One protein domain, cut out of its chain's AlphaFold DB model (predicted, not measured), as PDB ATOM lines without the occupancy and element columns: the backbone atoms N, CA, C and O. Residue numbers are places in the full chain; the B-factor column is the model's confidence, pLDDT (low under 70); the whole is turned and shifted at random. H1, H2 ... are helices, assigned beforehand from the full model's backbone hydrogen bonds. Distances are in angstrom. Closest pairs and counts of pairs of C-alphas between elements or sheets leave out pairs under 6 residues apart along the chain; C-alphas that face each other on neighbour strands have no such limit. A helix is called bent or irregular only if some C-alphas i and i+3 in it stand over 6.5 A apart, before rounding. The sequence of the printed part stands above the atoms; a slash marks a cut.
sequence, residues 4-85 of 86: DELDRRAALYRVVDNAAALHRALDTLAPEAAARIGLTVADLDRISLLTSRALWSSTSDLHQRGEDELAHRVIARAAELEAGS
ATOM      1  N   ASP A   4      20.939   4.242  31.355       91.75
ATOM      2  CA  ASP A   4      20.929   3.863  32.766       91.75
ATOM      3  C   ASP A   4      22.327   3.510  33.287       91.75
ATOM      4  O   ASP A   4      22.682   3.860  34.412       91.75
ATOM      5  N   GLU A   5      23.146   2.818  32.494       95.12
ATOM      6  CA  GLU A   5      24.525   2.503  32.860       95.12
ATOM      7  C   GLU A   5      25.413   3.751  32.873       95.12
ATOM      8  O   GLU A   5      26.260   3.889  33.759       95.12
ATOM      9  N   LEU A   6      25.200   4.686  31.937       96.56
ATOM     10  CA  LEU A   6      25.898   5.974  31.946       96.56
ATOM     11  C   LEU A   6      25.590   6.747  33.237       96.56
ATOM     12  O   LEU A   6      26.514   7.228  33.891       96.56
ATOM     13  N   ASP A   7      24.318   6.804  33.633       96.56
ATOM     14  CA  ASP A   7      23.878   7.495  34.848       96.56
ATOM     15  C   ASP A   7      24.404   6.820  36.122       96.56
ATOM     16  O   ASP A   7      24.869   7.501  37.039       96.56
ATOM     17  N   ARG A   8      24.430   5.480  36.176       96.81
ATOM     18  CA  ARG A   8      25.036   4.742  37.301       96.81
ATOM     19  C   ARG A   8      26.529   5.027  37.435       96.81
ATOM     20  O   ARG A   8      27.007   5.291  38.538       96.81
ATOM     21  N   ARG A   9      27.269   4.998  36.326       98.06
ATOM     22  CA  ARG A   9      28.707   5.307  36.319       98.06
ATOM     23  C   ARG A   9      28.975   6.757  36.694       98.06
ATOM     24  O   ARG A   9      29.896   7.011  37.468       98.06
ATOM     25  N   ALA A  10      28.153   7.686  36.215       97.56
ATOM     26  CA  ALA A  10      28.234   9.098  36.570       97.56
ATOM     27  C   ALA A  10      27.978   9.322  38.068       97.56
ATOM     28  O   ALA A  10      28.734  10.036  38.726       97.56
ATOM     29  N   ALA A  11      26.977   8.651  38.647       96.06
ATOM     30  CA  ALA A  11      26.723   8.695  40.085       96.06
ATOM     31  C   ALA A  11      27.913   8.162  40.906       96.06
ATOM     32  O   ALA A  11      28.279   8.760  41.917       96.06
ATOM     33  N   LEU A  12      28.569   7.085  40.457       97.00
ATOM     34  CA  LEU A  12      29.793   6.581  41.090       97.00
ATOM     35  C   LEU A  12      30.968   7.554  40.941       97.00
ATOM     36  O   LEU A  12      31.729   7.732  41.890       97.00
ATOM     37  N   TYR A  13      31.106   8.219  39.794       96.94
ATOM     38  CA  TYR A  13      32.148   9.225  39.593       96.94
ATOM     39  C   TYR A  13      31.994  10.404  40.565       96.94
ATOM     40  O   TYR A  13      32.978  10.851  41.149       96.94
ATOM     41  N   ARG A  14      30.757  10.838  40.849       94.81
ATOM     42  CA  ARG A  14      30.493  11.860  41.880       94.81
ATOM     43  C   ARG A  14      30.979  11.438  43.265       94.81
ATOM     44  O   ARG A  14      31.437  12.285  44.028       94.81
ATOM     45  N   VAL A  15      30.896  10.150  43.612       94.44
ATOM     46  CA  VAL A  15      31.454   9.649  44.880       94.44
ATOM     47  C   VAL A  15      32.965   9.856  44.911       94.44
ATOM     48  O   VAL A  15      33.482  10.290  45.932       94.44
ATOM     49  N   VAL A  16      33.665   9.591  43.806       94.31
ATOM     50  CA  VAL A  16      35.121   9.780  43.710       94.31
ATOM     51  C   VAL A  16      35.505  11.244  43.886       94.31
ATOM     52  O   VAL A  16      36.406  11.546  44.670       94.31
ATOM     53  N   ASP A  17      34.807  12.140  43.191       91.75
ATOM     54  CA  ASP A  17      35.100  13.571  43.233       91.75
ATOM     55  C   ASP A  17      34.912  14.141  44.652       91.75
ATOM     56  O   ASP A  17      35.811  14.760  45.231       91.75
ATOM     57  N   ASN A  18      33.800  13.780  45.298       91.94
ATOM     58  CA  ASN A  18      33.524  14.164  46.682       91.94
ATOM     59  C   ASN A  18      34.456  13.484  47.694       91.94
ATOM     60  O   ASN A  18      34.828  14.086  48.706       91.94
ATOM     61  N   ALA A  19      34.867  12.239  47.443       92.00
ATOM     62  CA  ALA A  19      35.744  11.504  48.343       92.00
ATOM     63  C   ALA A  19      37.118  12.164  48.472       92.00
ATOM     64  O   ALA A  19      37.688  12.158  49.562       92.00
ATOM     65  N   ALA A  20      37.643  12.783  47.410       84.50
ATOM     66  CA  ALA A  20      38.903  13.516  47.488       84.50
ATOM     67  C   ALA A  20      38.813  14.707  48.461       84.50
ATOM     68  O   ALA A  20      39.737  14.942  49.245       84.50
ATOM     69  N   ALA A  21      37.700  15.448  48.440       89.44
ATOM     70  CA  ALA A  21      37.449  16.534  49.386       89.44
ATOM     71  C   ALA A  21      37.245  16.012  50.815       89.44
ATOM     72  O   ALA A  21      37.836  16.552  51.752       89.44
ATOM     73  N   LEU A  22      36.480  14.927  50.974       92.56
ATOM     74  CA  LEU A  22      36.256  14.283  52.267       92.56
ATOM     75  C   LEU A  22      37.563  13.777  52.885       92.56
ATOM     76  O   LEU A  22      37.823  14.062  54.049       92.56
ATOM     77  N   HIS A  23      38.411  13.082  52.122       90.06
ATOM     78  CA  HIS A  23      39.700  12.590  52.611       90.06
ATOM     79  C   HIS A  23      40.570  13.724  53.148       90.06
ATOM     80  O   HIS A  23      41.079  13.612  54.257       90.06
ATOM     81  N   ARG A  24      40.680  14.837  52.410       89.62
ATOM     82  CA  ARG A  24      41.414  16.019  52.884       89.62
ATOM     83  C   ARG A  24      40.814  16.578  54.172       89.62
ATOM     84  O   ARG A  24      41.558  16.884  55.092       89.62
ATOM     85  N   ALA A  25      39.489  16.689  54.258       92.44
ATOM     86  CA  ALA A  25      38.825  17.190  55.459       92.44
ATOM     87  C   ALA A  25      39.092  16.292  56.679       92.44
ATOM     88  O   ALA A  25      39.443  16.797  57.745       92.44
ATOM     89  N   LEU A  26      38.981  14.970  56.518       92.56
ATOM     90  CA  LEU A  26      39.225  14.007  57.593       92.56
ATOM     91  C   LEU A  26      40.694  13.982  58.033       92.56
ATOM     92  O   LEU A  26      40.953  13.887  59.228       92.56
ATOM     93  N   ASP A  27      41.640  14.128  57.103       89.44
ATOM     94  CA  ASP A  27      43.082  14.159  57.394       89.44
ATOM     95  C   ASP A  27      43.496  15.395  58.216       89.44
ATOM     96  O   ASP A  27      44.457  15.359  58.979       89.44
ATOM     97  N   THR A  28      42.732  16.491  58.128       92.12
ATOM     98  CA  THR A  28      42.972  17.695  58.946       92.12
ATOM     99  C   THR A  28      42.429  17.617  60.376       92.12
ATOM    100  O   THR A  28      42.665  18.534  61.167       92.12
ATOM    101  N   LEU A  29      41.685  16.564  60.735       93.69
ATOM    102  CA  LEU A  29      41.121  16.442  62.079       93.69
ATOM    103  C   LEU A  29      42.206  16.113  63.107       93.69
ATOM    104  O   LEU A  29      42.972  15.166  62.958       93.69
ATOM    105  N   ALA A  30      42.199  16.850  64.218       93.75
ATOM    106  CA  ALA A  30      42.970  16.460  65.392       93.75
ATOM    107  C   ALA A  30      42.492  15.083  65.907       93.75
ATOM    108  O   ALA A  30      41.277  14.823  65.882       93.75
ATOM    109  N   PRO A  31      43.388  14.215  66.416       91.06
ATOM    110  CA  PRO A  31      43.029  12.876  66.885       91.06
ATOM    111  C   PRO A  31      41.875  12.857  67.898       91.06
ATOM    112  O   PRO A  31      41.014  11.979  67.852       91.06
ATOM    113  N   GLU A  32      41.801  13.851  68.783       94.69
ATOM    114  CA  GLU A  32      40.751  13.974  69.796       94.69
ATOM    115  C   GLU A  32      39.381  14.287  69.175       94.69
ATOM    116  O   GLU A  32      38.352  13.784  69.631       94.69
ATOM    117  N   ALA A  33      39.358  15.106  68.118       95.88
ATOM    118  CA  ALA A  33      38.140  15.443  67.388       95.88
ATOM    119  C   ALA A  33      37.644  14.250  66.557       95.88
ATOM    120  O   ALA A  33      36.451  13.947  66.581       95.88
ATOM    121  N   ALA A  34      38.560  13.538  65.893       95.00
ATOM    122  CA  ALA A  34      38.261  12.292  65.189       95.00
ATOM    123  C   ALA A  34      37.675  11.237  66.146       95.00
ATOM    124  O   ALA A  34      36.609  10.677  65.882       95.00
ATOM    125  N   ALA A  35      38.294  11.046  67.317       92.81
ATOM    126  CA  ALA A  35      37.796  10.128  68.340       92.81
ATOM    127  C   ALA A  35      36.396  10.511  68.849       92.81
ATOM    128  O   ALA A  35      35.564   9.636  69.088       92.81
ATOM    129  N   ARG A  36      36.096  11.812  68.975       96.44
ATOM    130  CA  ARG A  36      34.783  12.302  69.427       96.44
ATOM    131  C   ARG A  36      33.637  11.928  68.483       96.44
ATOM    132  O   ARG A  36      32.522  11.734  68.959       96.44
ATOM    133  N   ILE A  37      33.902  11.828  67.181       95.00
ATOM    134  CA  ILE A  37      32.921  11.374  66.181       95.00
ATOM    135  C   ILE A  37      33.016   9.868  65.896       95.00
ATOM    136  O   ILE A  37      32.303   9.365  65.033       95.00
ATOM    137  N   GLY A  38      33.884   9.149  66.615       95.00
ATOM    138  CA  GLY A  38      34.102   7.719  66.422       95.00
ATOM    139  C   GLY A  38      34.820   7.367  65.119       95.00
ATOM    140  O   GLY A  38      34.717   6.227  64.687       95.00
ATOM    141  N   LEU A  39      35.529   8.315  64.495       95.06
ATOM    142  CA  LEU A  39      36.308   8.056  63.286       95.06
ATOM    143  C   LEU A  39      37.545   7.228  63.641       95.06
ATOM    144  O   LEU A  39      38.416   7.678  64.389       95.06
ATOM    145  N   THR A  40      37.631   6.026  63.082       92.88
ATOM    146  CA  THR A  40      38.763   5.114  63.267       92.88
ATOM    147  C   THR A  40      39.605   4.990  61.998       92.88
ATOM    148  O   THR A  40      39.168   5.322  60.897       92.88
ATOM    149  N   VAL A  41      40.814   4.435  62.132       90.25
ATOM    150  CA  VAL A  41      41.649   4.065  60.971       90.25
ATOM    151  C   VAL A  41      40.910   3.088  60.050       90.25
ATOM    152  O   VAL A  41      40.951   3.241  58.835       90.25
ATOM    153  N   ALA A  42      40.151   2.141  60.614       94.00
ATOM    154  CA  ALA A  42      39.375   1.185  59.828       94.00
ATOM    155  C   ALA A  42      38.276   1.861  58.985       94.00
ATOM    156  O   ALA A  42      37.952   1.381  57.897       94.00
ATOM    157  N   ASP A  43      37.719   2.982  59.450       94.00
ATOM    158  CA  ASP A  43      36.754   3.767  58.675       94.00
ATOM    159  C   ASP A  43      37.434   4.478  57.503       94.00
ATOM    160  O   ASP A  43      36.914   4.456  56.387       94.00
ATOM    161  N   LEU A  44      38.624   5.045  57.723       91.94
ATOM    162  CA  LEU A  44      39.426   5.664  56.663       91.94
ATOM    163  C   LEU A  44      39.830   4.643  55.590       91.94
ATOM    164  O   LEU A  44      39.702   4.923  54.393       91.94
ATOM    165  N   ASP A  45      40.238   3.442  56.001       93.75
ATOM    166  CA  ASP A  45      40.542   2.334  55.091       93.75
ATOM    167  C   ASP A  45      39.304   1.925  54.284       93.75
ATOM    168  O   ASP A  45      39.370   1.710  53.069       93.75
ATOM    169  N   ARG A  46      38.139   1.866  54.941       94.44
ATOM    170  CA  ARG A  46      36.869   1.532  54.290       94.44
ATOM    171  C   ARG A  46      36.464   2.583  53.261       94.44
ATOM    172  O   ARG A  46      36.055   2.206  52.163       94.44
ATOM    173  N   ILE A  47      36.574   3.870  53.593       93.00
ATOM    174  CA  ILE A  47      36.297   4.974  52.664       93.00
ATOM    175  C   ILE A  47      37.248   4.880  51.469       93.00
ATOM    176  O   ILE A  47      36.784   4.875  50.332       93.00
ATOM    177  N   SER A  48      38.548   4.694  51.710       93.31
ATOM    178  CA  SER A  48      39.557   4.563  50.649       93.31
ATOM    179  C   SER A  48      39.233   3.411  49.690       93.31
ATOM    180  O   SER A  48      39.271   3.572  48.467       93.31
ATOM    181  N   LEU A  49      38.846   2.252  50.233       95.88
ATOM    182  CA  LEU A  49      38.464   1.084  49.443       95.88
ATOM    183  C   LEU A  49      37.197   1.329  48.612       95.88
ATOM    184  O   LEU A  49      37.141   0.937  47.444       95.88
ATOM    185  N   LEU A  50      36.171   1.949  49.200       96.12
ATOM    186  CA  LEU A  50      34.932   2.275  48.490       96.12
ATOM    187  C   LEU A  50      35.187   3.278  47.363       96.12
ATOM    188  O   LEU A  50      34.720   3.056  46.248       96.12
ATOM    189  N   THR A  51      35.988   4.312  47.620       96.06
ATOM    190  CA  THR A  51      36.398   5.305  46.619       96.06
ATOM    191  C   THR A  51      37.164   4.657  45.472       96.06
ATOM    192  O   THR A  51      36.848   4.892  44.310       96.06
ATOM    193  N   SER A  52      38.125   3.778  45.774       96.56
ATOM    194  CA  SER A  52      38.878   3.048  44.748       96.56
ATOM    195  C   SER A  52      37.965   2.178  43.876       96.56
ATOM    196  O   SER A  52      38.093   2.181  42.651       96.56
ATOM    197  N   ARG A  53      36.993   1.482  44.479       97.62
ATOM    198  CA  ARG A  53      36.004   0.682  43.737       97.62
ATOM    199  C   ARG A  53      35.071   1.546  42.891       97.62
ATOM    200  O   ARG A  53      34.755   1.161  41.770       97.62
ATOM    201  N   ALA A  54      34.648   2.702  43.400       97.56
ATOM    202  CA  ALA A  54      33.831   3.653  42.649       97.56
ATOM    203  C   ALA A  54      34.600   4.232  41.451       97.56
ATOM    204  O   ALA A  54      34.052   4.319  40.353       97.56
ATOM    205  N   LEU A  55      35.883   4.557  41.625       97.31
ATOM    206  CA  LEU A  55      36.758   5.014  40.544       97.31
ATOM    207  C   LEU A  55      36.920   3.940  39.465       97.31
ATOM    208  O   LEU A  55      36.729   4.222  38.279       97.31
ATOM    209  N   TRP A  56      37.174   2.698  39.881       98.12
ATOM    210  CA  TRP A  56      37.279   1.578  38.953       98.12
ATOM    211  C   TRP A  56      36.012   1.395  38.122       98.12
ATOM    212  O   TRP A  56      36.077   1.376  36.898       98.12
ATOM    213  N   SER A  57      34.864   1.301  38.795       97.62
ATOM    214  CA  SER A  57      33.574   1.025  38.161       97.62
ATOM    215  C   SER A  57      32.982   2.215  37.408       97.62
ATOM    216  O   SER A  57      32.036   2.027  36.650       97.62
ATOM    217  N   SER A  58      33.486   3.434  37.615       97.62
ATOM    218  CA  SER A  58      33.035   4.613  36.871       97.62
ATOM    219  C   SER A  58      33.821   4.795  35.575       97.62
ATOM    220  O   SER A  58      33.209   4.867  34.509       97.62
ATOM    221  N   THR A  59      35.157   4.856  35.658       98.06
ATOM    222  CA  THR A  59      36.009   5.324  34.548       98.06
ATOM    223  C   THR A  59      37.295   4.529  34.342       98.06
ATOM    224  O   THR A  59      37.721   4.392  33.197       98.06
ATOM    225  N   SER A  60      37.941   3.984  35.384       97.81
ATOM    226  CA  SER A  60      39.259   3.351  35.176       97.81
ATOM    227  C   SER A  60      39.192   2.075  34.339       97.81
ATOM    228  O   SER A  60      40.098   1.837  33.542       97.81
ATOM    229  N   ASP A  61      38.124   1.284  34.460       98.06
ATOM    230  CA  ASP A  61      37.918   0.110  33.606       98.06
ATOM    231  C   ASP A  61      37.697   0.489  32.129       98.06
ATOM    232  O   ASP A  61      38.052  -0.281  31.238       98.06
ATOM    233  N   LEU A  62      37.123   1.667  31.858       97.69
ATOM    234  CA  LEU A  62      36.948   2.209  30.507       97.69
ATOM    235  C   LEU A  62      38.292   2.618  29.917       97.69
ATOM    236  O   LEU A  62      38.635   2.174  28.824       97.69
ATOM    237  N   HIS A  63      39.086   3.383  30.668       97.56
ATOM    238  CA  HIS A  63      40.435   3.769  30.248       97.56
ATOM    239  C   HIS A  63      41.317   2.545  29.984       97.56
ATOM    240  O   HIS A  63      42.009   2.483  28.971       97.56
ATOM    241  N   GLN A  64      41.244   1.516  30.837       97.94
ATOM    242  CA  GLN A  64      41.989   0.274  30.623       97.94
ATOM    243  C   GLN A  64      41.592  -0.440  29.320       97.94
ATOM    244  O   GLN A  64      42.432  -1.074  28.681       97.94
ATOM    245  N   ARG A  65      40.321  -0.342  28.920       97.50
ATOM    246  CA  ARG A  65      39.797  -0.902  27.666       97.50
ATOM    247  C   ARG A  65      40.021   0.001  26.446       97.50
ATOM    248  O   ARG A  65      39.690  -0.416  25.340       97.50
ATOM    249  N   GLY A  66      40.580   1.200  26.625       98.00
ATOM    250  CA  GLY A  66      40.740   2.197  25.560       98.00
ATOM    251  C   GLY A  66      39.439   2.916  25.182       98.00
ATOM    252  O   GLY A  66      39.329   3.467  24.091       98.00
ATOM    253  N   GLU A  67      38.433   2.905  26.059       97.62
ATOM    254  CA  GLU A  67      37.123   3.535  25.849       97.62
ATOM    255  C   GLU A  67      37.095   4.984  26.386       97.62
ATOM    256  O   GLU A  67      36.189   5.379  27.124       97.62
ATOM    257  N   ASP A  68      38.093   5.798  26.024       97.38
ATOM    258  CA  ASP A  68      38.297   7.146  26.586       97.38
ATOM    259  C   ASP A  68      37.133   8.108  26.311       97.38
ATOM    260  O   ASP A  68      36.740   8.888  27.177       97.38
ATOM    261  N   GLU A  69      36.525   8.037  25.125       97.69
ATOM    262  CA  GLU A  69      35.340   8.841  24.796       97.69
ATOM    263  C   GLU A  69      34.166   8.536  25.731       97.69
ATOM    264  O   GLU A  69      33.417   9.432  26.125       97.69
ATOM    265  N   LEU A  70      34.008   7.268  26.117       96.62
ATOM    266  CA  LEU A  70      32.949   6.862  27.028       96.62
ATOM    267  C   LEU A  70      33.242   7.324  28.454       96.62
ATOM    268  O   LEU A  70      32.331   7.803  29.128       96.62
ATOM    269  N   ALA A  71      34.503   7.260  28.882       97.94
ATOM    270  CA  ALA A  71      34.930   7.820  30.160       97.94
ATOM    271  C   ALA A  71      34.667   9.336  30.228       97.94
ATOM    272  O   ALA A  71      34.084   9.810  31.200       97.94
ATOM    273  N   HIS A  72      34.976  10.092  29.168       97.88
ATOM    274  CA  HIS A  72      34.657  11.523  29.103       97.88
ATOM    275  C   HIS A  72      33.155  11.801  29.210       97.88
ATOM    276  O   HIS A  72      32.750  12.740  29.894       97.88
ATOM    277  N   ARG A  73      32.312  10.970  28.586       97.94
ATOM    278  CA  ARG A  73      30.851  11.091  28.712       97.94
ATOM    279  C   ARG A  73      30.364  10.831  30.135       97.94
ATOM    280  O   ARG A  73      29.459  11.528  30.579       97.94
ATOM    281  N   VAL A  74      30.950   9.865  30.848       98.06
ATOM    282  CA  VAL A  74      30.645   9.609  32.270       98.06
ATOM    283  C   VAL A  74      30.960  10.845  33.116       98.06
ATOM    284  O   VAL A  74      30.126  11.265  33.915       98.06
ATOM    285  N   ILE A  75      32.132  11.452  32.906       97.00
ATOM    286  CA  ILE A  75      32.573  12.652  33.636       97.00
ATOM    287  C   ILE A  75      31.647  13.839  33.342       97.00
ATOM    288  O   ILE A  75      31.170  14.493  34.267       97.00
ATOM    289  N   ALA A  76      31.339  14.091  32.067       97.31
ATOM    290  CA  ALA A  76      30.429  15.167  31.674       97.31
ATOM    291  C   ALA A  76      29.034  14.979  32.292       97.31
ATOM    292  O   ALA A  76      28.474  15.910  32.866       97.31
ATOM    293  N   ARG A  77      28.505  13.750  32.256       96.88
ATOM    294  CA  ARG A  77      27.208  13.431  32.856       96.88
ATOM    295  C   ARG A  77      27.207  13.615  34.375       96.88
ATOM    296  O   ARG A  77      26.216  14.079  34.930       96.88
ATOM    297  N   ALA A  78      28.302  13.284  35.054       96.38
ATOM    298  CA  ALA A  78      28.433  13.511  36.491       96.38
ATOM    299  C   ALA A  78      28.315  15.003  36.849       96.38
ATOM    300  O   ALA A  78      27.612  15.330  37.805       96.38
ATOM    301  N   ALA A  79      28.924  15.886  36.049       94.50
ATOM    302  CA  ALA A  79      28.820  17.336  36.217       94.50
ATOM    303  C   ALA A  79      27.393  17.862  35.956       94.50
ATOM    304  O   ALA A  79      26.900  18.717  36.688       94.50
ATOM    305  N   GLU A  80      26.683  17.321  34.961       94.50
ATOM    306  CA  GLU A  80      25.270  17.664  34.722       94.50
ATOM    307  C   GLU A  80      24.366  17.278  35.901       94.50
ATOM    308  O   GLU A  80      23.478  18.039  36.283       94.50
ATOM    309  N   LEU A  81      24.583  16.092  36.486       89.50
ATOM    310  CA  LEU A  81      23.809  15.616  37.637       89.50
ATOM    311  C   LEU A  81      24.023  16.483  38.884       89.50
ATOM    312  O   LEU A  81      23.129  16.570  39.726       89.50
ATOM    313  N   GLU A  82      25.194  17.096  39.027       84.69
ATOM    314  CA  GLU A  82      25.471  18.057  40.091       84.69
ATOM    315  C   GLU A  82      24.709  19.367  39.866       84.69
ATOM    316  O   GLU A  82      23.971  19.791  40.749       84.69
ATOM    317  N   ALA A  83      24.780  19.931  38.657       78.31
ATOM    318  CA  ALA A  83      24.099  21.180  38.310       78.31
ATOM    319  C   ALA A  83      22.559  21.098  38.355       78.31
ATOM    320  O   ALA A  83      21.893  22.119  38.490       78.31
ATOM    321  N   GLY A  84      21.979  19.902  38.215       72.12
ATOM    322  CA  GLY A  84      20.532  19.677  38.309       72.12
ATOM    323  C   GLY A  84      20.007  19.359  39.715       72.12
ATOM    324  O   GLY A  84      18.829  19.032  39.840       72.12
ATOM    325  N   SER A  85      20.865  19.369  40.744       60.28
ATOM    326  CA  SER A  85      20.495  19.057  42.137       60.28
ATOM    327  C   SER A  85      20.231  20.299  43.014       60.28
ATOM    328  O   SER A  85      19.943  20.122  44.200       60.28
TER     329      SER A  85
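This is residues 4 to 85 of the 86 residues of an uncharacterized protein of Tsukamurella pseudospumae (UniProt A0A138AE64). Two long helices, H1 and H3, run opposite ways and cross, with short H2 at the turn between them and H4 crossing H1 near the other end. The 82 printed residues, class all helix, have four named helices in chain order. The whole is loose, radius of gyration of the C-alphas 15.1 A, spanning 45 by 29 by 19 A.

H1, residues 4 to 27, touches H3, residues 41 to 64, with residues 9 to 19 alone, at a steep tilt of 39 degrees; the closest C-alphas, of Arg 9 and Ser 58, are 4.4 A apart. H4, residues 68 to 83, touches H1, only just about perpendicular at 71 degrees; the closest C-alphas, of Ala 10 and Ala 78, are 4.4 A apart. H4 touches H3 at a steep tilt of 54 degrees, the closest C-alphas, of Thr 59 and Ala 71, 5.2 A apart. H2, residues 31 to 36, is close to H1 but not clearly touching, the closest C-alphas, of Leu 26 and Ala 34, 7.8 A apart. Every O i to N i+4 pair is within hydrogen-bond range in H2 and H4, 19 of 20 in H1 and 17 of 20 in H3.

H1, 34.7 A, begins at C-alpha 4 (20.929, 3.863, 32.766). H3, 30.6 A, is irregular, with C-alphas 58 and 61 7.4 A apart. H2 is 8.6 A and H4 23.2 A, ending at C-alpha 83 (24.099, 21.180, 38.310).

The C-alphas farthest apart, of Glu 32 and Gly 66, are 45.8 A apart. The printed part has no cut, the three links are tight, and residue 85 has pLDDT under 70.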